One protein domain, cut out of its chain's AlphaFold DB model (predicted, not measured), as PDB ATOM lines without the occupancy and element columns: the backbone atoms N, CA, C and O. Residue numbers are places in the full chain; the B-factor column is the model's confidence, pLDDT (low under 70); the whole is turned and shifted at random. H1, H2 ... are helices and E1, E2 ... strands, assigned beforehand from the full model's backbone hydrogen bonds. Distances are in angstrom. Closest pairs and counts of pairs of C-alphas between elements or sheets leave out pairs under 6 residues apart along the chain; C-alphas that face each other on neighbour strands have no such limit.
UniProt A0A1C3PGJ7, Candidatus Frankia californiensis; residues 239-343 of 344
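This is residues 239 to 343 of the 344 residues of a protein of Candidatus Frankia californiensis (UniProt A0A1C3PGJ7). A small closed barrel of six strands has the longer helix H2 packed across the outside of E2 and the short helix H1 at one end. The 105 printed residues run E1 E2 E3 H1 E4 E5 H2 E6; round the ring stand E1 E2 E3 E6 E5 E4, each neighbour pair antiparallel. The class is mixed, with 52 residues, under half, in named elements. The whole is compact, with a radius of gyration of the C-alphas of 13.3 A and spans of 39 by 30 by 24 A.

E1, residues 239 to 243, pairs with E2, residues 256 to 264, through N 241 and O 257 within hydrogen-bond range at 2.8 A. E2 bends by 60 degrees at residue 260 and pairs onward with E3, residues 267 to 271, N 262 and O 269 being 2.8 A apart. E1 E2 E3 form a meander, each strand the antiparallel neighbour of the one before. H1, residues 273 to 278, is on the barrel, outside it, at a height of 8.1 A over the sheet; its Leu 276 and Ala 307 have C-alphas 6.9 A apart. E4, residues 284 to 288, closes the ring on E1 with N 287 and O 242 at 2.8 A, and forms a hairpin with E5, residues 303 to 307, with N 286 and O 303 at 2.9 A. H2, residues 316 to 327, is over E2, outside the barrel, and runs across the strands at 71 degrees to E2 on the local plane; the closest C-alphas, of Ala 264 and Val 319, are 5.7 A apart. E6, residues 338 to 342, has E3 on one side, with N 340 and O 268 at 2.8 A, and E5 on the other, with N 341 and O 304 at 2.8 A. In H1 and H2 every O i to N i+4 pair is within hydrogen-bond range.

E1 begins at C-alpha 239, (148.737, 140.753, 188.331). E2 is 23.4 A long and H2 16.1 A. E6 ends at C-alpha 342, (155.625, 126.108, 184.949).

The C-alphas farthest apart, of Gly 248 and Ala 325, are 39.9 A apart. The printed part has no cut. The links E1 to E2 and E4 to E5 are long. Residues 249 to 252 and 329 to 335 have pLDDT under 70.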
ATOM      1  N   LEU A 239     149.105 142.134 188.588       92.50
ATOM      2  CA  LEU A 239     148.737 140.753 188.331       92.50
ATOM      3  C   LEU A 239     147.815 140.265 189.444       92.50
ATOM      4  O   LEU A 239     148.199 140.314 190.612       92.50
ATOM      5  N   ASP A 240     146.639 139.762 189.072       92.69
ATOM      6  CA  ASP A 240     145.781 139.022 189.994       92.69
ATOM      7  C   ASP A 240     146.327 137.594 190.151       92.69
ATOM      8  O   ASP A 240     146.251 136.772 189.228       92.69
ATOM      9  N   LEU A 241     146.883 137.316 191.328       94.44
ATOM     10  CA  LEU A 241     147.507 136.057 191.711       94.44
ATOM     11  C   LEU A 241     146.648 135.351 192.765       94.44
ATOM     12  O   LEU A 241     146.244 135.964 193.753       94.44
ATOM     13  N   VAL A 242     146.403 134.056 192.578       94.94
ATOM     14  CA  VAL A 242     145.775 133.207 193.598       94.94
ATOM     15  C   VAL A 242     146.817 132.249 194.156       94.94
ATOM     16  O   VAL A 242     147.352 131.432 193.411       94.94
ATOM     17  N   VAL A 243     147.103 132.337 195.452       93.19
ATOM     18  CA  VAL A 243     148.059 131.461 196.145       93.19
ATOM     19  C   VAL A 243     147.320 130.296 196.795       93.19
ATOM     20  O   VAL A 243     146.314 130.489 197.482       93.19
ATOM     21  N   GLN A 244     147.809 129.076 196.572       91.31
ATOM     22  CA  GLN A 244     147.215 127.850 197.099       91.31
ATOM     23  C   GLN A 244     148.038 127.334 198.279       91.31
ATOM     24  O   GLN A 244     148.998 126.582 198.117       91.31
ATOM     25  N   TRP A 245     147.655 127.754 199.480       87.19
ATOM     26  CA  TRP A 245     148.298 127.306 200.712       87.19
ATOM     27  C   TRP A 245     147.917 125.854 201.048       87.19
ATOM     28  O   TRP A 245     146.747 125.493 200.884       87.19
ATOM     29  N   PRO A 246     148.860 125.027 201.538       80.56
ATOM     30  CA  PRO A 246     148.557 123.696 202.065       80.56
ATOM     31  C   PRO A 246     147.482 123.723 203.161       80.56
ATOM     32  O   PRO A 246     147.354 124.702 203.903       80.56
ATOM     33  N   GLU A 247     146.727 122.634 203.311       74.81
ATOM     34  CA  GLU A 247     145.798 122.498 204.438       74.81
ATOM     35  C   GLU A 247     146.564 122.538 205.770       74.81
ATOM     36  O   GLU A 247     147.609 121.905 205.916       74.81
ATOM     37  N   GLY A 248     146.063 123.312 206.737       72.62
ATOM     38  CA  GLY A 248     146.717 123.513 208.037       72.62
ATOM     39  C   GLY A 248     147.755 124.641 208.084       72.62
ATOM     40  O   GLY A 248     148.275 124.921 209.162       72.62
ATOM     41  N   THR A 249     148.031 125.315 206.961       69.94
ATOM     42  CA  THR A 249     148.766 126.595 206.964       69.94
ATOM     43  C   THR A 249     147.938 127.652 207.703       69.94
ATOM     44  O   THR A 249     146.708 127.614 207.624       69.94
ATOM     45  N   GLU A 250     148.595 128.558 208.437       63.44
ATOM     46  CA  GLU A 250     147.942 129.548 209.303       63.44
ATOM     47  C   GLU A 250     146.723 130.219 208.629       63.44
ATOM     48  O   GLU A 250     146.799 130.605 207.459       63.44
ATOM     49  N   PRO A 251     145.593 130.371 209.346       58.03
ATOM     50  CA  PRO A 251     144.320 130.809 208.769       58.03
ATOM     51  C   PRO A 251     144.291 132.262 208.258       58.03
ATOM     52  O   PRO A 251     143.244 132.690 207.779       58.03
ATOM     53  N   ASP A 252     145.400 133.005 208.334       67.06
ATOM     54  CA  ASP A 252     145.443 134.454 208.092       67.06
ATOM     55  C   ASP A 252     146.159 134.868 206.787       67.06
ATOM     56  O   ASP A 252     146.217 136.050 206.451       67.06
ATOM     57  N   PHE A 253     146.702 133.926 206.003       78.38
ATOM     58  CA  PHE A 253     147.343 134.294 204.735       78.38
ATOM     59  C   PHE A 253     146.325 134.597 203.633       78.38
ATOM     60  O   PHE A 253     145.561 133.727 203.201       78.38
ATOM     61  N   ASP A 254     146.390 135.818 203.093       82.69
ATOM     62  CA  ASP A 254     145.572 136.210 201.948       82.69
ATOM     63  C   ASP A 254     145.928 135.376 200.706       82.69
ATOM     64  O   ASP A 254     147.084 135.320 200.255       82.69
ATOM     65  N   ARG A 255     144.903 134.713 200.164       88.31
ATOM     66  CA  ARG A 255     144.972 133.887 198.956       88.31
ATOM     67  C   ARG A 255     144.885 134.723 197.689       88.31
ATOM     68  O   ARG A 255     145.409 134.287 196.670       88.31
ATOM     69  N   TYR A 256     144.212 135.872 197.718       91.94
ATOM     70  CA  TYR A 256     143.954 136.689 196.536       91.94
ATOM     71  C   TYR A 256     144.819 137.938 196.574       91.94
ATOM     72  O   TYR A 256     144.586 138.844 197.359       91.94
ATOM     73  N   ARG A 257     145.813 138.014 195.691       91.38
ATOM     74  CA  ARG A 257     146.801 139.092 195.719       91.38
ATOM     75  C   ARG A 257     146.819 139.874 194.422       91.38
ATOM     76  O   ARG A 257     146.709 139.298 193.343       91.38
ATOM     77  N   GLN A 258     147.019 141.183 194.540       91.75
ATOM     78  CA  GLN A 258     147.385 142.044 193.421       91.75
ATOM     79  C   GLN A 258     148.850 142.431 193.543       91.75
ATOM     80  O   GLN A 258     149.214 143.225 194.410       91.75
ATOM     81  N   VAL A 259     149.684 141.874 192.672       91.50
ATOM     82  CA  VAL A 259     151.142 142.010 192.770       91.50
ATOM     83  C   VAL A 259     151.712 142.761 191.576       91.50
ATOM     84  O   VAL A 259     151.209 142.655 190.453       91.50
ATOM     85  N   ALA A 260     152.780 143.523 191.809       91.94
ATOM     86  CA  ALA A 260     153.597 144.049 190.723       91.94
ATOM     87  C   ALA A 260     154.336 142.887 190.051       91.94
ATOM     88  O   ALA A 260     154.816 141.977 190.730       91.94
ATOM     89  N   TYR A 261     154.427 142.913 188.726       93.56
ATOM     90  CA  TYR A 261     155.035 141.841 187.940       93.56
ATOM     91  C   TYR A 261     155.810 142.336 186.717       93.56
ATOM     92  O   TYR A 261     155.507 143.394 186.154       93.56
ATOM     93  N   VAL A 262     156.752 141.518 186.258       93.12
ATOM     94  CA  VAL A 262     157.447 141.646 184.976       93.12
ATOM     95  C   VAL A 262     157.555 140.287 184.298       93.12
ATOM     96  O   VAL A 262     157.781 139.278 184.962       93.12
ATOM     97  N   ALA A 263     157.402 140.267 182.977       92.75
ATOM     98  CA  ALA A 263     157.710 139.105 182.154       92.75
ATOM     99  C   ALA A 263     159.038 139.364 181.433       92.75
ATOM    100  O   ALA A 263     159.190 140.398 180.780       92.75
ATOM    101  N   ALA A 264     160.016 138.476 181.604       90.94
ATOM    102  CA  ALA A 264     161.354 138.632 181.040       90.94
ATOM    103  C   ALA A 264     161.987 137.261 180.770       90.94
ATOM    104  O   ALA A 264     161.922 136.373 181.614       90.94
ATOM    105  N   ASP A 265     162.616 137.094 179.602       88.19
ATOM    106  CA  ASP A 265     163.258 135.829 179.190       88.19
ATOM    107  C   ASP A 265     162.356 134.596 179.383       88.19
ATOM    108  O   ASP A 265     162.776 133.592 179.955       88.19
ATOM    109  N   GLY A 266     161.089 134.706 178.970       88.69
ATOM    110  CA  GLY A 266     160.096 133.631 179.074       88.69
ATOM    111  C   GLY A 266     159.591 133.355 180.495       88.69
ATOM    112  O   GLY A 266     158.651 132.585 180.664       88.69
ATOM    113  N   GLY A 267     160.165 133.992 181.523       93.06
ATOM    114  CA  GLY A 267     159.768 133.861 182.925       93.06
ATOM    115  C   GLY A 267     158.839 134.977 183.402       93.06
ATOM    116  O   GLY A 267     158.826 136.080 182.850       93.06
ATOM    117  N   LEU A 268     158.086 134.702 184.469       96.00
ATOM    118  CA  LEU A 268     157.219 135.668 185.142       96.00
ATOM    119  C   LEU A 268     157.731 135.923 186.558       96.00
ATOM    120  O   LEU A 268     157.779 135.018 187.387       96.00
ATOM    121  N   PHE A 269     158.077 137.170 186.848       95.06
ATOM    122  CA  PHE A 269     158.626 137.585 188.132       95.06
ATOM    123  C   PHE A 269     157.682 138.569 188.797       95.06
ATOM    124  O   PHE A 269     157.175 139.481 188.145       95.06
ATOM    125  N   ILE A 270     157.464 138.417 190.097       94.19
ATOM    126  CA  ILE A 270     156.607 139.313 190.872       94.19
ATOM    127  C   ILE A 270     157.381 139.947 192.021       94.19
ATOM    128  O   ILE A 270     158.316 139.351 192.552       94.19
ATOM    129  N   SER A 271     156.977 141.147 192.423       90.75
ATOM    130  CA  SER A 271     157.501 141.834 193.603       90.75
ATOM    131  C   SER A 271     156.413 141.877 194.675       90.75
ATOM    132  O   SER A 271     155.500 142.699 194.619       90.75
ATOM    133  N   ASP A 272     156.499 140.951 195.631       89.19
ATOM    134  CA  ASP A 272     155.659 140.905 196.833       89.19
ATOM    135  C   ASP A 272     156.501 140.385 198.007       89.19
ATOM    136  O   ASP A 272     156.822 139.198 198.106       89.19
ATOM    137  N   GLN A 273     156.903 141.296 198.896       87.12
ATOM    138  CA  GLN A 273     157.715 140.948 200.062       87.12
ATOM    139  C   GLN A 273     156.944 140.147 201.106       87.12
ATOM    140  O   GLN A 273     157.549 139.313 201.775       87.12
ATOM    141  N   GLN A 274     155.639 140.398 201.244       88.44
ATOM    142  CA  GLN A 274     154.822 139.669 202.202       88.44
ATOM    143  C   GLN A 274     154.712 138.219 201.749       88.44
ATOM    144  O   GLN A 274     154.974 137.318 202.529       88.44
ATOM    145  N   LEU A 275     154.470 137.982 200.458       88.88
ATOM    146  CA  LEU A 275     154.433 136.622 199.928       88.88
ATOM    147  C   LEU A 275     155.790 135.910 200.048       88.88
ATOM    148  O   LEU A 275     155.844 134.714 200.328       88.88
ATOM    149  N   LEU A 276     156.906 136.624 199.875       88.06
ATOM    150  CA  LEU A 276     158.237 136.046 200.088       88.06
ATOM    151  C   LEU A 276     158.465 135.644 201.556       88.06
ATOM    152  O   LEU A 276     159.121 134.634 201.812       88.06
ATOM    153  N   TYR A 277     157.936 136.423 202.501       88.25
ATOM    154  CA  TYR A 277     157.951 136.089 203.922       88.25
ATOM    155  C   TYR A 277     157.049 134.881 204.214       88.25
ATOM    156  O   TYR A 277     157.533 133.889 204.756       88.25
ATOM    157  N   ASP A 278     155.791 134.923 203.768       88.00
ATOM    158  CA  ASP A 278     154.768 133.897 204.016       88.00
ATOM    159  C   ASP A 278     155.166 132.528 203.440       88.00
ATOM    160  O   ASP A 278     154.902 131.486 204.032       88.00
ATOM    161  N   THR A 279     155.842 132.515 202.288       86.56
ATOM    162  CA  THR A 279     156.327 131.270 201.665       86.56
ATOM    163  C   THR A 279     157.553 130.686 202.354       86.56
ATOM    164  O   THR A 279     157.876 129.524 202.124       86.56
ATOM    165  N   GLY A 280     158.293 131.457 203.159       82.00
ATOM    166  CA  GLY A 280     159.505 130.972 203.827       82.00
ATOM    167  C   GLY A 280     160.552 130.384 202.866       82.00
ATOM    168  O   GLY A 280     161.298 129.482 203.247       82.00
ATOM    169  N   ARG A 281     160.598 130.868 201.612       78.31
ATOM    170  CA  ARG A 281     161.378 130.320 200.474       78.31
ATOM    171  C   ARG A 281     160.942 128.941 199.963       78.31
ATOM    172  O   ARG A 281     161.613 128.397 199.085       78.31
ATOM    173  N   GLN A 282     159.854 128.378 200.473       86.38
ATOM    174  CA  GLN A 282     159.248 127.179 199.906       86.38
ATOM    175  C   GLN A 282     158.517 127.523 198.612       86.38
ATOM    176  O   GLN A 282     157.980 128.619 198.453       86.38
ATOM    177  N   GLU A 283     158.481 126.575 197.680       91.81
ATOM    178  CA  GLU A 283     157.650 126.740 196.497       91.81
ATOM    179  C   GLU A 283     156.186 126.487 196.844       91.81
ATOM    180  O   GLU A 283     155.868 125.428 197.391       91.81
ATOM    181  N   VAL A 284     155.289 127.390 196.454       93.00
ATOM    182  CA  VAL A 284     153.842 127.220 196.660       93.00
ATOM    183  C   VAL A 284     153.089 127.215 195.328       93.00
ATOM    184  O   VAL A 284     153.479 127.941 194.410       93.00
ATOM    185  N   PRO A 285     152.035 126.396 195.167       94.94
ATOM    186  CA  PRO A 285     151.223 126.429 193.960       94.94
ATOM    187  C   PRO A 285     150.469 127.755 193.828       94.94
ATOM    188  O   PRO A 285     150.007 128.337 194.814       94.94
ATOM    189  N   VAL A 286     150.334 128.229 192.591       95.62
ATOM    190  CA  VAL A 286     149.627 129.471 192.271       95.62
ATOM    191  C   VAL A 286     148.746 129.309 191.039       95.62
ATOM    192  O   VAL A 286     148.947 128.419 190.217       95.62
ATOM    193  N   GLN A 287     147.768 130.196 190.892       94.75
ATOM    194  CA  GLN A 287     146.968 130.331 189.679       94.75
ATOM    195  C   GLN A 287     146.957 131.783 189.213       94.75
ATOM    196  O   GLN A 287     146.844 132.714 190.016       94.75
ATOM    197  N   LEU A 288     147.042 131.963 187.897       93.81
ATOM    198  CA  LEU A 288     146.876 133.252 187.239       93.81
ATOM    199  C   LEU A 288     145.468 133.344 186.664       93.81
ATOM    200  O   LEU A 288     144.966 132.387 186.078       93.81
ATOM    201  N   ARG A 289     144.835 134.513 186.786       89.88
ATOM    202  CA  ARG A 289     143.494 134.742 186.216       89.88
ATOM    203  C   ARG A 289     143.496 135.038 184.717       89.88
ATOM    204  O   ARG A 289     142.433 135.088 184.104       89.88
ATOM    205  N   ARG A 290     144.670 135.272 184.132       90.19
ATOM    206  CA  ARG A 290     144.849 135.581 182.711       90.19
ATOM    207  C   ARG A 290     146.228 135.149 182.230       90.19
ATOM    208  O   ARG A 290     147.155 135.033 183.031       90.19
ATOM    209  N   ARG A 291     146.366 134.987 180.915       90.81
ATOM    210  CA  ARG A 291     147.674 134.826 180.268       90.81
ATOM    211  C   ARG A 291     148.461 136.131 180.345       90.81
ATOM    212  O   ARG A 291     147.876 137.214 180.348       90.81
ATOM    213  N   ILE A 292     149.783 136.009 180.414       91.56
ATOM    214  CA  ILE A 292     150.700 137.142 180.497       91.56
ATOM    215  C   ILE A 292     151.602 137.127 179.274       91.56
ATOM    216  O   ILE A 292     152.268 136.137 178.989       91.56
ATOM    217  N   VAL A 293     151.602 138.238 178.546       90.25
ATOM    218  CA  VAL A 293     152.443 138.430 177.367       90.25
ATOM    219  C   VAL A 293     153.915 138.369 177.787       90.25
ATOM    220  O   VAL A 293     154.314 139.035 178.743       90.25
ATOM    221  N   GLY A 294     154.704 137.551 177.089       88.56
ATOM    222  CA  GLY A 294     156.124 137.329 177.386       88.56
ATOM    223  C   GLY A 294     156.418 136.281 178.466       88.56
ATOM    224  O   GLY A 294     157.585 136.103 178.811       88.56
ATOM    225  N   PHE A 295     155.396 135.603 179.004       93.50
ATOM    226  CA  PHE A 295     155.550 134.439 179.882       93.50
ATOM    227  C   PHE A 295     155.216 133.155 179.114       93.50
ATOM    228  O   PHE A 295     154.126 133.045 178.545       93.50
ATOM    229  N   ASP A 296     156.128 132.183 179.128       90.88
ATOM    230  CA  ASP A 296     156.003 130.922 178.389       90.88
ATOM    231  C   ASP A 296     155.052 129.951 179.108       90.88
ATOM    232  O   ASP A 296     155.455 128.941 179.680       90.88
ATOM    233  N   TRP A 297     153.759 130.283 179.096       92.25
ATOM    234  CA  TRP A 297     152.689 129.485 179.688       92.25
ATOM    235  C   TRP A 297     151.467 129.413 178.765       92.25
ATOM    236  O   TRP A 297     150.970 130.416 178.228       92.25
ATOM    237  N   ASP A 298     150.962 128.196 178.584       86.94
ATOM    238  CA  ASP A 298     149.827 127.900 177.709       86.94
ATOM    239  C   ASP A 298     148.464 128.239 178.336       86.94
ATOM    240  O   ASP A 298     147.483 128.399 177.612       86.94
ATOM    241  N   GLY A 299     148.407 128.427 179.658       88.75
ATOM    242  CA  GLY A 299     147.170 128.665 180.403       88.75
ATOM    243  C   GLY A 299     146.627 127.434 181.138       88.75
ATOM    244  O   GLY A 299     145.668 127.556 181.898       88.75
ATOM    245  N   HIS A 300     147.221 126.260 180.928       89.00
ATOM    246  CA  HIS A 300     146.724 124.975 181.420       89.00
ATOM    247  C   HIS A 300     147.703 124.278 182.359       89.00
ATOM    248  O   HIS A 300     147.274 123.554 183.259       89.00
ATOM    249  N   GLN A 301     149.004 124.502 182.181       93.00
ATOM    250  CA  GLN A 301     150.011 123.866 183.021       93.00
ATOM    251  C   GLN A 301     149.980 124.408 184.462       93.00
ATOM    252  O   GLN A 301     149.743 125.604 184.666       93.00
ATOM    253  N   PRO A 302     150.233 123.554 185.472       94.50
ATOM    254  CA  PRO A 302     150.309 123.983 186.860       94.50
ATOM    255  C   PRO A 302     151.478 124.945 187.083       94.50
ATOM    256  O   PRO A 302     152.569 124.772 186.536       94.50
ATOM    257  N   LEU A 303     151.244 125.954 187.922       96.88
ATOM    258  CA  LEU A 303     152.222 126.984 188.244       96.88
ATOM    259  C   LEU A 303     152.638 126.894 189.709       96.88
ATOM    260  O   LEU A 303     151.816 126.651 190.597       96.88
ATOM    261  N   ARG A 304     153.919 127.146 189.968       95.56
ATOM    262  CA  ARG A 304     154.459 127.338 191.317       95.56
ATOM    263  C   ARG A 304     155.221 128.638 191.388       95.56
ATOM    264  O   ARG A 304     155.800 129.075 190.400       95.56
ATOM    265  N   ILE A 305     155.232 129.234 192.566       95.19
ATOM    266  CA  ILE A 305     156.033 130.411 192.852       95.19
ATOM    267  C   ILE A 305     157.130 130.075 193.852       95.19
ATOM    268  O   ILE A 305     156.873 129.379 194.830       95.19
ATOM    269  N   GLY A 306     158.338 130.577 193.611       93.06
ATOM    270  CA  GLY A 306     159.494 130.385 194.484       93.06
ATOM    271  C   GLY A 306     160.388 131.620 194.556       93.06
ATOM    272  O   GLY A 306     160.226 132.580 193.802       93.06
ATOM    273  N   ALA A 307     161.347 131.603 195.482       92.12
ATOM    274  CA  ALA A 307     162.315 132.687 195.632       92.12
ATOM    275  C   ALA A 307     163.206 132.825 194.386       92.12
ATOM    276  O   ALA A 307     163.827 131.855 193.951       92.12
ATOM    277  N   PHE A 308     163.312 134.043 193.846       92.75
ATOM    278  CA  PHE A 308     164.232 134.348 192.752       92.75
ATOM    279  C   PHE A 308     165.586 134.810 193.307       92.75
ATOM    280  O   PHE A 308     165.705 135.900 193.877       92.75
ATOM    281  N   ASP A 309     166.623 133.985 193.141       90.62
ATOM    282  CA  ASP A 309     167.983 134.322 193.574       90.62
ATOM    283  C   ASP A 309     168.698 135.195 192.534       90.62
ATOM    284  O   ASP A 309     169.386 134.717 191.628       90.62
ATOM    285  N   ARG A 310     168.567 136.512 192.712       88.94
ATOM    286  CA  ARG A 310     169.196 137.529 191.858       88.94
ATOM    287  C   ARG A 310     170.716 137.405 191.747       88.94
ATOM    288  O   ARG A 310     171.271 137.895 190.772       88.94
ATOM    289  N   ALA A 311     171.392 136.843 192.751       88.06
ATOM    290  CA  ALA A 311     172.849 136.740 192.740       88.06
ATOM    291  C   ALA A 311     173.342 135.579 191.865       88.06
ATOM    292  O   ALA A 311     174.512 135.553 191.491       88.06
ATOM    293  N   ARG A 312     172.465 134.613 191.569       91.12
ATOM    294  CA  ARG A 312     172.814 133.377 190.860       91.12
ATOM    295  C   ARG A 312     172.127 133.229 189.511       91.12
ATOM    296  O   ARG A 312     172.638 132.495 188.671       91.12
ATOM    297  N   ASP A 313     170.993 133.889 189.297       92.88
ATOM    298  CA  ASP A 313     170.255 133.764 188.046       92.88
ATOM    299  C   ASP A 313     170.798 134.724 186.966       92.88
ATOM    300  O   ASP A 313     170.793 135.943 187.171       92.88
ATOM    301  N   PRO A 314     171.234 134.223 185.794       93.56
ATOM    302  CA  PRO A 314     171.759 135.064 184.716       93.56
ATOM    303  C   PRO A 314     170.723 136.048 184.146       93.56
ATOM    304  O   PRO A 314     171.103 137.069 183.575       93.56
ATOM    305  N   ARG A 315     169.418 135.795 184.331       93.50
ATOM    306  CA  ARG A 315     168.329 136.677 183.872       93.50
ATOM    307  C   ARG A 315     168.144 137.899 184.771       93.50
ATOM    308  O   ARG A 315     167.435 138.831 184.395       93.50
ATOM    309  N   ALA A 316     168.782 137.944 185.948       91.56
ATOM    310  CA  ALA A 316     168.558 138.987 186.950       91.56
ATOM    311  C   ALA A 316     168.751 140.412 186.409       91.56
ATOM    312  O   ALA A 316     167.962 141.299 186.738       91.56
ATOM    313  N   GLY A 317     169.755 140.633 185.552       90.94
ATOM    314  CA  GLY A 317     169.977 141.932 184.911       90.94
ATOM    315  C   GLY A 317     168.791 142.370 184.049       90.94
ATOM    316  O   GLY A 317     168.332 143.506 184.166       90.94
ATOM    317  N   LYS A 318     168.236 141.453 183.247       91.31
ATOM    318  CA  LYS A 318     167.082 141.734 182.386       91.31
ATOM    319  C   LYS A 318     165.806 141.936 183.194       91.31
ATOM    320  O   LYS A 318     165.090 142.892 182.931       91.31
ATOM    321  N   VAL A 319     165.560 141.114 184.217       91.56
ATOM    322  CA  VAL A 319     164.408 141.275 185.127       91.56
ATOM    323  C   VAL A 319     164.401 142.669 185.755       91.56
ATOM    324  O   VAL A 319     163.372 143.340 185.760       91.56
ATOM    325  N   VAL A 320     165.557 143.132 186.242       89.94
ATOM    326  CA  VAL A 320     165.702 144.468 186.839       89.94
ATOM    327  C   VAL A 320     165.525 145.564 185.794       89.94
ATOM    328  O   VAL A 320     164.787 146.511 186.044       89.94
ATOM    329  N   ALA A 321     166.142 145.433 184.618       88.75
ATOM    330  CA  ALA A 321     165.985 146.406 183.540       88.75
ATOM    331  C   ALA A 321     164.518 146.525 183.087       88.75
ATOM    332  O   ALA A 321     164.002 147.632 182.972       88.75
ATOM    333  N   THR A 322     163.815 145.401 182.912       89.81
ATOM    334  CA  THR A 322     162.386 145.376 182.571       89.81
ATOM    335  C   THR A 322     161.526 145.951 183.694       89.81
ATOM    336  O   THR A 322     160.570 146.668 183.414       89.81
ATOM    337  N   ALA A 323     161.858 145.689 184.963       90.19
ATOM    338  CA  ALA A 323     161.155 146.285 186.097       90.19
ATOM    339  C   ALA A 323     161.337 147.801 186.152       90.19
ATOM    340  O   ALA A 323     160.354 148.511 186.337       90.19
ATOM    341  N   ASN A 324     162.552 148.294 185.921       88.44
ATOM    342  CA  ASN A 324     162.828 149.725 185.895       88.44
ATOM    343  C   ASN A 324     162.149 150.409 184.698       88.44
ATOM    344  O   ASN A 324     161.579 151.484 184.841       88.44
ATOM    345  N   ALA A 325     162.144 149.772 183.524       88.12
ATOM    346  CA  ALA A 325     161.424 150.288 182.362       88.12
ATOM    347  C   ALA A 325     159.911 150.341 182.621       88.12
ATOM    348  O   ALA A 325     159.265 151.346 182.343       88.12
ATOM    349  N   LYS A 326     159.349 149.274 183.205       89.81
ATOM    350  CA  LYS A 326     157.919 149.185 183.500       89.81
ATOM    351  C   LYS A 326     157.510 150.185 184.581       89.81
ATOM    352  O   LYS A 326     156.628 150.999 184.354       89.81
ATOM    353  N   TYR A 327     158.133 150.152 185.749       88.81
ATOM    354  CA  TYR A 327     157.664 150.891 186.924       88.81
ATOM    355  C   TYR A 327     158.385 152.224 187.169       88.81
ATOM    356  O   TYR A 327     157.995 152.952 188.076       88.81
ATOM    357  N   GLY A 328     159.398 152.575 186.375       83.62
ATOM    358  CA  GLY A 328     160.244 153.742 186.614       83.62
ATOM    359  C   GLY A 328     161.404 153.447 187.573       83.62
ATOM    360  O   GLY A 328     161.891 152.322 187.669       83.62
ATOM    361  N   ASN A 329     161.908 154.477 188.261       67.69
ATOM    362  CA  ASN A 329     163.128 154.357 189.066       67.69
ATOM    363  C   ASN A 329     162.961 153.410 190.281       67.69
ATOM    364  O   ASN A 329     161.875 153.271 190.840       67.69
ATOM    365  N   GLU A 330     164.072 152.807 190.717       52.91
ATOM    366  CA  GLU A 330     164.220 151.595 191.551       52.91
ATOM    367  C   GLU A 330     163.482 151.536 192.910       52.91
ATOM    368  O   GLU A 330     163.538 150.506 193.587       52.91
ATOM    369  N   ASN A 331     162.822 152.606 193.353       51.59
ATOM    370  CA  ASN A 331     162.220 152.679 194.688       51.59
ATOM    371  C   ASN A 331     160.797 152.098 194.765       51.59
ATOM    372  O   ASN A 331     160.373 151.718 195.859       51.59
ATOM    373  N   ASP A 332     160.089 151.973 193.637       51.41
ATOM    374  CA  ASP A 332     158.694 151.503 193.623       51.41
ATOM    375  C   ASP A 332     158.560 149.973 193.516       51.41
ATOM    376  O   ASP A 332     157.564 149.398 193.958       51.41
ATOM    377  N   VAL A 333     159.587 149.282 193.009       59.03
ATOM    378  CA  VAL A 333     159.636 147.813 192.958       59.03
ATOM    379  C   VAL A 333     160.645 147.325 193.983       59.03
ATOM    380  O   VAL A 333     161.859 147.389 193.785       59.03
ATOM    381  N   ARG A 334     160.149 146.819 195.116       63.66
ATOM    382  CA  ARG A 334     161.023 146.293 196.168       63.66
ATOM    383  C   ARG A 334     161.885 145.163 195.592       63.66
ATOM    384  O   ARG A 334     161.386 144.235 194.961       63.66
ATOM    385  N   ARG A 335     163.197 145.257 195.836       65.06
ATOM    386  CA  ARG A 335     164.306 144.524 195.185       65.06
ATOM    387  C   ARG A 335     164.294 142.989 195.296       65.06
ATOM    388  O   ARG A 335     165.231 142.352 194.808       65.06
ATOM    389  N   SER A 336     163.283 142.400 195.918       81.88
ATOM    390  CA  SER A 336     163.138 140.957 196.063       81.88
ATOM    391  C   SER A 336     162.036 140.483 195.132       81.88
ATOM    392  O   SER A 336     160.878 140.856 195.308       81.88
ATOM    393  N   PHE A 337     162.414 139.675 194.145       89.94
ATOM    394  CA  PHE A 337     161.459 139.040 193.255       89.94
ATOM    395  C   PHE A 337     161.181 137.610 193.711       89.94
ATOM    396  O   PHE A 337     162.030 136.933 194.298       89.94
ATOM    397  N   LEU A 338     159.979 137.161 193.405       93.69
ATOM    398  CA  LEU A 338     159.612 135.759 193.334       93.69
ATOM    399  C   LEU A 338     159.461 135.400 191.854       93.69
ATOM    400  O   LEU A 338     159.055 136.248 191.060       93.69
ATOM    401  N   GLU A 339     159.775 134.167 191.478       95.94
ATOM    402  CA  GLU A 339     159.575 133.664 190.120       95.94
ATOM    403  C   GLU A 339     158.407 132.681 190.099       95.94
ATOM    404  O   GLU A 339     158.365 131.745 190.897       95.94
ATOM    405  N   ILE A 340     157.480 132.893 189.170       95.94
ATOM    406  CA  ILE A 340     156.426 131.950 188.818       95.94
ATOM    407  C   ILE A 340     156.954 131.056 187.695       95.94
ATOM    408  O   ILE A 340     157.368 131.541 186.642       95.94
ATOM    409  N   ARG A 341     156.927 129.744 187.926       94.38
ATOM    410  CA  ARG A 341     157.427 128.713 187.018       94.38
ATOM    411  C   ARG A 341     156.327 127.733 186.653       94.38
ATOM    412  O   ARG A 341     155.474 127.399 187.478       94.38
ATOM    413  N   VAL A 342     156.401 127.248 185.422       93.31
ATOM    414  CA  VAL A 342     155.625 126.108 184.949       93.31
ATOM    415  C   VAL A 342     156.211 124.833 185.552       93.31
ATOM    416  O   VAL A 342     157.422 124.622 185.497       93.31
ATOM    417  N   VAL A 343     155.364 123.996 186.146       89.44
ATOM    418  CA  VAL A 343     155.770 122.668 186.619       89.44
ATOM    419  C   VAL A 343     155.686 121.699 185.443       89.44
ATOM    420  O   VAL A 343     154.639 121.608 184.801       89.44
TER     421      VAL A 343